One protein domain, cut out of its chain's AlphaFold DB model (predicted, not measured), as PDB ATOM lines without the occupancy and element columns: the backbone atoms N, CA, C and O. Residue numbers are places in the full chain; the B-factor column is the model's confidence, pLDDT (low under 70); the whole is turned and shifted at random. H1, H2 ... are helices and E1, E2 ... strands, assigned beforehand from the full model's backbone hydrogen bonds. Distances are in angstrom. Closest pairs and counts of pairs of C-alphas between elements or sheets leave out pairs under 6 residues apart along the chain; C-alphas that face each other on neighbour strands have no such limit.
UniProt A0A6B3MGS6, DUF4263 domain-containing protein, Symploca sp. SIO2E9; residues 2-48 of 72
ATOM      1  N   ASN A   2     -55.816 -33.937 -26.141       47.31
ATOM      2  CA  ASN A   2     -55.151 -34.598 -25.014       47.31
ATOM      3  C   ASN A   2     -53.851 -35.221 -25.521       47.31
ATOM      4  O   ASN A   2     -53.891 -36.181 -26.285       47.31
ATOM      5  N   ALA A   3     -52.711 -34.663 -25.119       54.03
ATOM      6  CA  ALA A   3     -51.423 -35.311 -25.311       54.03
ATOM      7  C   ALA A   3     -51.325 -36.469 -24.307       54.03
ATOM      8  O   ALA A   3     -51.066 -36.262 -23.125       54.03
ATOM      9  N   PHE A   4     -51.613 -37.687 -24.763       55.69
ATOM     10  CA  PHE A   4     -51.441 -38.898 -23.964       55.69
ATOM     11  C   PHE A   4     -49.962 -39.300 -24.021       55.69
ATOM     12  O   PHE A   4     -49.463 -39.661 -25.083       55.69
ATOM     13  N   ASN A   5     -49.269 -39.210 -22.884       62.81
ATOM     14  CA  ASN A   5     -47.865 -39.605 -22.704       62.81
ATOM     15  C   ASN A   5     -46.849 -38.893 -23.636       62.81
ATOM     16  O   ASN A   5     -46.199 -39.544 -24.459       62.81
ATOM     17  N   PRO A   6     -46.712 -37.553 -23.556       68.25
ATOM     18  CA  PRO A   6     -45.704 -36.831 -24.327       68.25
ATOM     19  C   PRO A   6     -44.294 -37.291 -23.932       68.25
ATOM     20  O   PRO A   6     -43.978 -37.357 -22.749       68.25
ATOM     21  N   LYS A   7     -43.438 -37.568 -24.924       65.38
ATOM     22  CA  LYS A   7     -42.042 -37.994 -24.693       65.38
ATOM     23  C   LYS A   7     -41.209 -36.941 -23.947       65.38
ATOM     24  O   LYS A   7     -40.245 -37.286 -23.279       65.38
ATOM     25  N   SER A   8     -41.572 -35.667 -24.076       62.91
ATOM     26  CA  SER A   8     -40.963 -34.548 -23.360       62.91
ATOM     27  C   SER A   8     -41.941 -33.374 -23.297       62.91
ATOM     28  O   SER A   8     -42.773 -33.198 -24.192       62.91
ATOM     29  N   ILE A   9     -41.870 -32.579 -22.224       67.38
ATOM     30  CA  ILE A   9     -42.623 -31.327 -22.084       67.38
ATOM     31  C   ILE A   9     -41.613 -30.194 -21.948       67.38
ATOM     32  O   ILE A   9     -40.783 -30.185 -21.041       67.38
ATOM     33  N   ILE A  10     -41.706 -29.213 -22.844       66.31
ATOM     34  CA  ILE A  10     -40.895 -27.999 -22.768       66.31
ATOM     35  C   ILE A  10     -41.624 -27.010 -21.861       66.31
ATOM     36  O   ILE A  10     -42.731 -26.570 -22.178       66.31
ATOM     37  N   ILE A  11     -41.006 -26.658 -20.733       68.81
ATOM     38  CA  ILE A  11     -41.522 -25.623 -19.833       68.81
ATOM     39  C   ILE A  11     -40.804 -24.312 -20.151       68.81
ATOM     40  O   ILE A  11     -39.596 -24.186 -19.953       68.81
ATOM     41  N   ILE A  12     -41.560 -23.325 -20.633       67.25
ATOM     42  CA  ILE A  12     -41.055 -21.977 -20.909       67.25
ATOM     43  C   ILE A  12     -41.472 -21.069 -19.751       67.25
ATOM     44  O   ILE A  12     -42.657 -20.827 -19.533       67.25
ATOM     45  N   GLY A  13     -40.492 -20.576 -18.995       71.62
ATOM     46  CA  GLY A  13     -40.695 -19.699 -17.843       71.62
ATOM     47  C   GLY A  13     -39.390 -19.029 -17.412       71.62
ATOM     48  O   GLY A  13     -38.310 -19.399 -17.874       71.62
ATOM     49  N   ASN A  14     -39.471 -18.027 -16.536       78.00
ATOM     50  CA  ASN A  14     -38.301 -17.276 -16.083       78.00
ATOM     51  C   ASN A  14     -37.780 -17.819 -14.743       78.00
ATOM     52  O   ASN A  14     -38.186 -17.386 -13.667       78.00
ATOM     53  N   ILE A  15     -36.822 -18.746 -14.807       78.62
ATOM     54  CA  ILE A  15     -36.177 -19.330 -13.620       78.62
ATOM     55  C   ILE A  15     -35.567 -18.261 -12.698       78.62
ATOM     56  O   ILE A  15     -35.584 -18.431 -11.480       78.62
ATOM     57  N   LYS A  16     -35.066 -17.144 -13.246       80.81
ATOM     58  CA  LYS A  16     -34.433 -16.082 -12.448       80.81
ATOM     59  C   LYS A  16     -35.437 -15.334 -11.568       80.81
ATOM     60  O   LYS A  16     -35.062 -14.918 -10.477       80.81
ATOM     61  N   SER A  17     -36.684 -15.171 -12.017       84.12
ATOM     62  CA  SER A  17     -37.744 -14.532 -11.223       84.12
ATOM     63  C   SER A  17     -38.515 -15.523 -10.352       84.12
ATOM     64  O   SER A  17     -38.926 -15.175  -9.248       84.12
ATOM     65  N   GLU A  18     -38.690 -16.763 -10.813       82.44
ATOM     66  CA  GLU A  18     -39.515 -17.761 -10.122       82.44
ATOM     67  C   GLU A  18     -38.735 -18.551  -9.061       82.44
ATOM     68  O   GLU A  18     -39.225 -18.768  -7.949       82.44
ATOM     69  N   LEU A  19     -37.491 -18.942  -9.363       86.25
ATOM     70  CA  LEU A  19     -36.630 -19.751  -8.491       86.25
ATOM     71  C   LEU A  19     -35.594 -18.881  -7.761       86.25
ATOM     72  O   LEU A  19     -34.401 -19.183  -7.732       86.25
ATOM     73  N   VAL A  20     -36.058 -17.781  -7.168       87.69
ATOM     74  CA  VAL A  20     -35.223 -16.797  -6.452       87.69
ATOM     75  C   VAL A  20     -34.543 -17.352  -5.197       87.69
ATOM     76  O   VAL A  20     -33.447 -16.914  -4.854       87.69
ATOM     77  N   ASP A  21     -35.153 -18.334  -4.530       92.69
ATOM     78  CA  ASP A  21     -34.630 -18.931  -3.299       92.69
ATOM     79  C   ASP A  21     -34.231 -20.408  -3.471       92.69
ATOM     80  O   ASP A  21     -34.723 -21.127  -4.346       92.69
ATOM     81  N   GLN A  22     -33.316 -20.870  -2.614       91.12
ATOM     82  CA  GLN A  22     -32.759 -22.227  -2.679       91.12
ATOM     83  C   GLN A  22     -33.806 -23.321  -2.450       91.12
ATOM     84  O   GLN A  22     -33.689 -24.411  -3.011       91.12
ATOM     85  N   ARG A  23     -34.851 -23.043  -1.664       93.56
ATOM     86  CA  ARG A  23     -35.918 -24.012  -1.407       93.56
ATOM     87  C   ARG A  23     -36.742 -24.229  -2.670       93.56
ATOM     88  O   ARG A  23     -36.962 -25.375  -3.040       93.56
ATOM     89  N   LYS A  24     -37.142 -23.162  -3.363       90.44
ATOM     90  CA  LYS A  24     -37.853 -23.255  -4.645       90.44
ATOM     91  C   LYS A  24     -37.022 -23.973  -5.699       90.44
ATOM     92  O   LYS A  24     -37.551 -24.866  -6.353       90.44
ATOM     93  N   LYS A  25     -35.726 -23.647  -5.809       90.00
ATOM     94  CA  LYS A  25     -34.798 -24.379  -6.687       90.00
ATOM     95  C   LYS A  25     -34.804 -25.865  -6.359       90.00
ATOM     96  O   LYS A  25     -35.067 -26.680  -7.232       90.00
ATOM     97  N   LYS A  26     -34.605 -26.230  -5.090       92.94
ATOM     98  CA  LYS A  26     -34.559 -27.638  -4.687       92.94
ATOM     99  C   LYS A  26     -35.883 -28.365  -4.930       92.94
ATOM    100  O   LYS A  26     -35.857 -29.496  -5.399       92.94
ATOM    101  N   SER A  27     -37.017 -27.728  -4.651       91.94
ATOM    102  CA  SER A  27     -38.338 -28.288  -4.945       91.94
ATOM    103  C   SER A  27     -38.555 -28.497  -6.442       91.94
ATOM    104  O   SER A  27     -39.088 -29.531  -6.830       91.94
ATOM    105  N   PHE A  28     -38.115 -27.554  -7.281       88.88
ATOM    106  CA  PHE A  28     -38.174 -27.686  -8.737       88.88
ATOM    107  C   PHE A  28     -37.313 -28.853  -9.236       88.88
ATOM    108  O   PHE A  28     -37.794 -29.675 -10.010       88.88
ATOM    109  N   GLU A  29     -36.083 -28.979  -8.728       89.12
ATOM    110  CA  GLU A  29     -35.188 -30.099  -9.042       89.12
ATOM    111  C   GLU A  29     -35.802 -31.453  -8.667       89.12
ATOM    112  O   GLU A  29     -35.846 -32.371  -9.480       89.12
ATOM    113  N   LEU A  30     -36.337 -31.567  -7.449       93.12
ATOM    114  CA  LEU A  30     -36.998 -32.791  -6.993       93.12
ATOM    115  C   LEU A  30     -38.229 -33.124  -7.840       93.12
ATOM    116  O   LEU A  30     -38.438 -34.287  -8.176       93.12
ATOM    117  N   PHE A  31     -39.023 -32.112  -8.203       89.81
ATOM    118  CA  PHE A  31     -40.185 -32.283  -9.070       89.81
ATOM    119  C   PHE A  31     -39.782 -32.851 -10.430       89.81
ATOM    120  O   PHE A  31     -40.325 -33.877 -10.832       89.81
ATOM    121  N   ARG A  32     -38.808 -32.236 -11.117       86.94
ATOM    122  CA  ARG A  32     -38.403 -32.697 -12.452       86.94
ATOM    123  C   ARG A  32     -37.737 -34.072 -12.432       86.94
ATOM    124  O   ARG A  32     -37.973 -34.857 -13.341       86.94
ATOM    125  N   MET A  33     -36.970 -34.390 -11.386       88.62
ATOM    126  CA  MET A  33     -36.346 -35.710 -11.214       88.62
ATOM    127  C   MET A  33     -37.359 -36.823 -10.911       88.62
ATOM    128  O   MET A  33     -37.073 -37.989 -11.164       88.62
ATOM    129  N   GLY A  34     -38.525 -36.491 -10.346       89.69
ATOM    130  CA  GLY A  34     -39.561 -37.462  -9.979       89.69
ATOM    131  C   GLY A  34     -40.467 -37.911 -11.132       89.69
ATOM    132  O   GLY A  34     -41.358 -38.734 -10.919       89.69
ATOM    133  N   LEU A  35     -40.290 -37.369 -12.339       86.00
ATOM    134  CA  LEU A  35     -41.108 -37.696 -13.507       86.00
ATOM    135  C   LEU A  35     -40.523 -38.907 -14.250       86.00
ATOM    136  O   LEU A  35     -39.395 -38.873 -14.720       86.00
ATOM    137  N   ASN A  36     -41.307 -39.981 -14.388       81.25
ATOM    138  CA  ASN A  36     -40.821 -41.245 -14.972       81.25
ATOM    139  C   ASN A  36     -40.831 -41.286 -16.511       81.25
ATOM    140  O   ASN A  36     -40.067 -42.035 -17.109       81.25
ATOM    141  N   TYR A  37     -41.721 -40.526 -17.154       78.12
ATOM    142  CA  TYR A  37     -41.959 -40.608 -18.606       78.12
ATOM    143  C   TYR A  37     -41.868 -39.261 -19.318       78.12
ATOM    144  O   TYR A  37     -42.006 -39.194 -20.536       78.12
ATOM    145  N   VAL A  38     -41.679 -38.192 -18.551       81.19
ATOM    146  CA  VAL A  38     -41.672 -36.822 -19.043       81.19
ATOM    147  C   VAL A  38     -40.392 -36.172 -18.567       81.19
ATOM    148  O   VAL A  38     -40.180 -36.029 -17.367       81.19
ATOM    149  N   GLU A  39     -39.562 -35.746 -19.508       83.62
ATOM    150  CA  GLU A  39     -38.410 -34.910 -19.205       83.62
ATOM    151  C   GLU A  39     -38.826 -33.433 -19.196       83.62
ATOM    152  O   GLU A  39     -39.527 -32.972 -20.104       83.62
ATOM    153  N   VAL A  40     -38.390 -32.707 -18.165       83.62
ATOM    154  CA  VAL A  40     -38.565 -31.258 -18.031       83.62
ATOM    155  C   VAL A  40     -37.210 -30.591 -18.223       83.62
ATOM    156  O   VAL A  40     -36.329 -30.701 -17.370       83.62
ATOM    157  N   ILE A  41     -37.077 -29.870 -19.333       83.44
ATOM    158  CA  ILE A  41     -35.887 -29.095 -19.695       83.44
ATOM    159  C   ILE A  41     -36.284 -27.618 -19.779       83.44
ATOM    160  O   ILE A  41     -37.331 -27.283 -20.345       83.44
ATOM    161  N   SER A  42     -35.458 -26.733 -19.219       83.00
ATOM    162  CA  SER A  42     -35.614 -25.285 -19.368       83.00
ATOM    163  C   SER A  42     -34.995 -24.781 -20.674       83.00
ATOM    164  O   SER A  42     -34.148 -25.437 -21.278       83.00
ATOM    165  N   TYR A  43     -35.407 -23.597 -21.127       82.94
ATOM    166  CA  TYR A  43     -34.912 -23.039 -22.389       82.94
ATOM    167  C   TYR A  43     -33.386 -22.854 -22.409       82.94
ATOM    168  O   TYR A  43     -32.730 -23.228 -23.375       82.94
ATOM    169  N   ASP A  44     -32.820 -22.303 -21.338       83.94
ATOM    170  CA  ASP A  44     -31.381 -22.097 -21.174       83.94
ATOM    171  C   ASP A  44     -30.602 -23.417 -21.116       83.94
ATOM    172  O   ASP A  44     -29.535 -23.521 -21.715       83.94
ATOM    173  N   GLU A  45     -31.159 -24.445 -20.471       86.50
ATOM    174  CA  GLU A  45     -30.564 -25.784 -20.456       86.50
ATOM    175  C   GLU A  45     -30.574 -26.421 -21.854       86.50
ATOM    176  O   GLU A  45     -29.562 -26.974 -22.286       86.50
ATOM    177  N   LEU A  46     -31.689 -26.325 -22.589       88.06
ATOM    178  CA  LEU A  46     -31.774 -26.818 -23.965       88.06
ATOM    179  C   LEU A  46     -30.770 -26.100 -24.872       88.06
ATOM    180  O   LEU A  46     -30.072 -26.748 -25.648       88.06
ATOM    181  N   PHE A  47     -30.696 -24.775 -24.762       90.12
ATOM    182  CA  PHE A  47     -29.790 -23.962 -25.562       90.12
ATOM    183  C   PHE A  47     -28.326 -24.328 -25.291       90.12
ATOM    184  O   PHE A  47     -27.603 -24.647 -26.231       90.12
ATOM    185  N   GLY A  48     -27.923 -24.422 -24.020       92.62
ATOM    186  CA  GLY A  48     -26.566 -24.836 -23.650       92.62
ATOM    187  C   GLY A  48     -26.224 -26.266 -24.090       92.62
ATOM    188  O   GLY A  48     -25.101 -26.528 -24.513       92.62
TER     189      GLY A  48
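Overview. This is residues 2 to 48 of the 72 residues of the protein "DUF4263 domain-containing protein" of Symploca sp. SIO2E9 (UniProt A0A6B3MGS6). Two very short parallel strands, E1 and E2, lie side by side, and the chain between them makes a wide open loop, out past the small helix H1 and back along the longer helix H2, whose last turns come near E2. Contacts between these parts are few; the short helix H3 follows E2 at the end of the printed part, and an unnamed tail, residues 2 to 7, leads into E1. You have 47 printed residues, with two named strands and three named helices in the order E1, H1, H2, E2, H3, and the class is mixed, helices and strands. The whole is only just loose, close to compact, with a radius of gyration of the C-alphas of 11.7 A, and it spans 33 by 22 by 20 A.

Arrangement. Start at the sheet, where E1, residues 8 to 10, and E2, residues 39 to 41, are parallel neighbours, with 25 degrees between their directions. Look at C-alphas 8 and 39, which face each other at 4.9 A; beside them N 9 and O 39 are within hydrogen-bond range at 3.2 A. Between the strands come H1, residues 15 to 18, and H2, residues 22 to 33. With them the strands make a strand-helix-strand unit, two parallel neighbour strands joined through helices, and its crossover is right-handed. H2 comes nearest to E2 at the C-alphas of Arg 32 and Val 40, 5.8 A apart, while E1 and H2 are apart. H1 and H2 are close but not clearly touching; their closest C-alphas, those of Glu 18 and Lys 24, are 7.9 A apart. Next find H3, residues 43 to 48: it touches no helix, and its C-alpha closest to E1 is that of Tyr 43, 7.8 A from that of Ile 10. In H2 and H3 every O i to N i+4 pair is within hydrogen-bond range; H1 is too short for such a pair, and its one O i to N i+3 pair is not within range.

Along the chain. Find C-alpha 8 at (-40.963, -34.548, -23.360); from there E1 runs 6.6 A to C-alpha 10. H1 covers 5.1 A from Ile 15 to Glu 18. Find C-alpha 22 at (-32.759, -22.227, -2.679), where H2 begins; it runs 16.4 A to Met 33. E2 measures 6.4 A from Glu 39 to Ile 41. H3 measures 8.6 A and ends at C-alpha 48, at (-26.566, -24.836, -23.650).

Size, cuts and confidence. The two C-alphas farthest apart are those of Asn 2 and Gln 22, at 34.0 A. The printed part has no cut, and the four links between named elements are tight. The mean pLDDT of the printed part is 80.6; look for low confidence, under 70, in residues 2 to 12, of which 8 to 10 belong to E1.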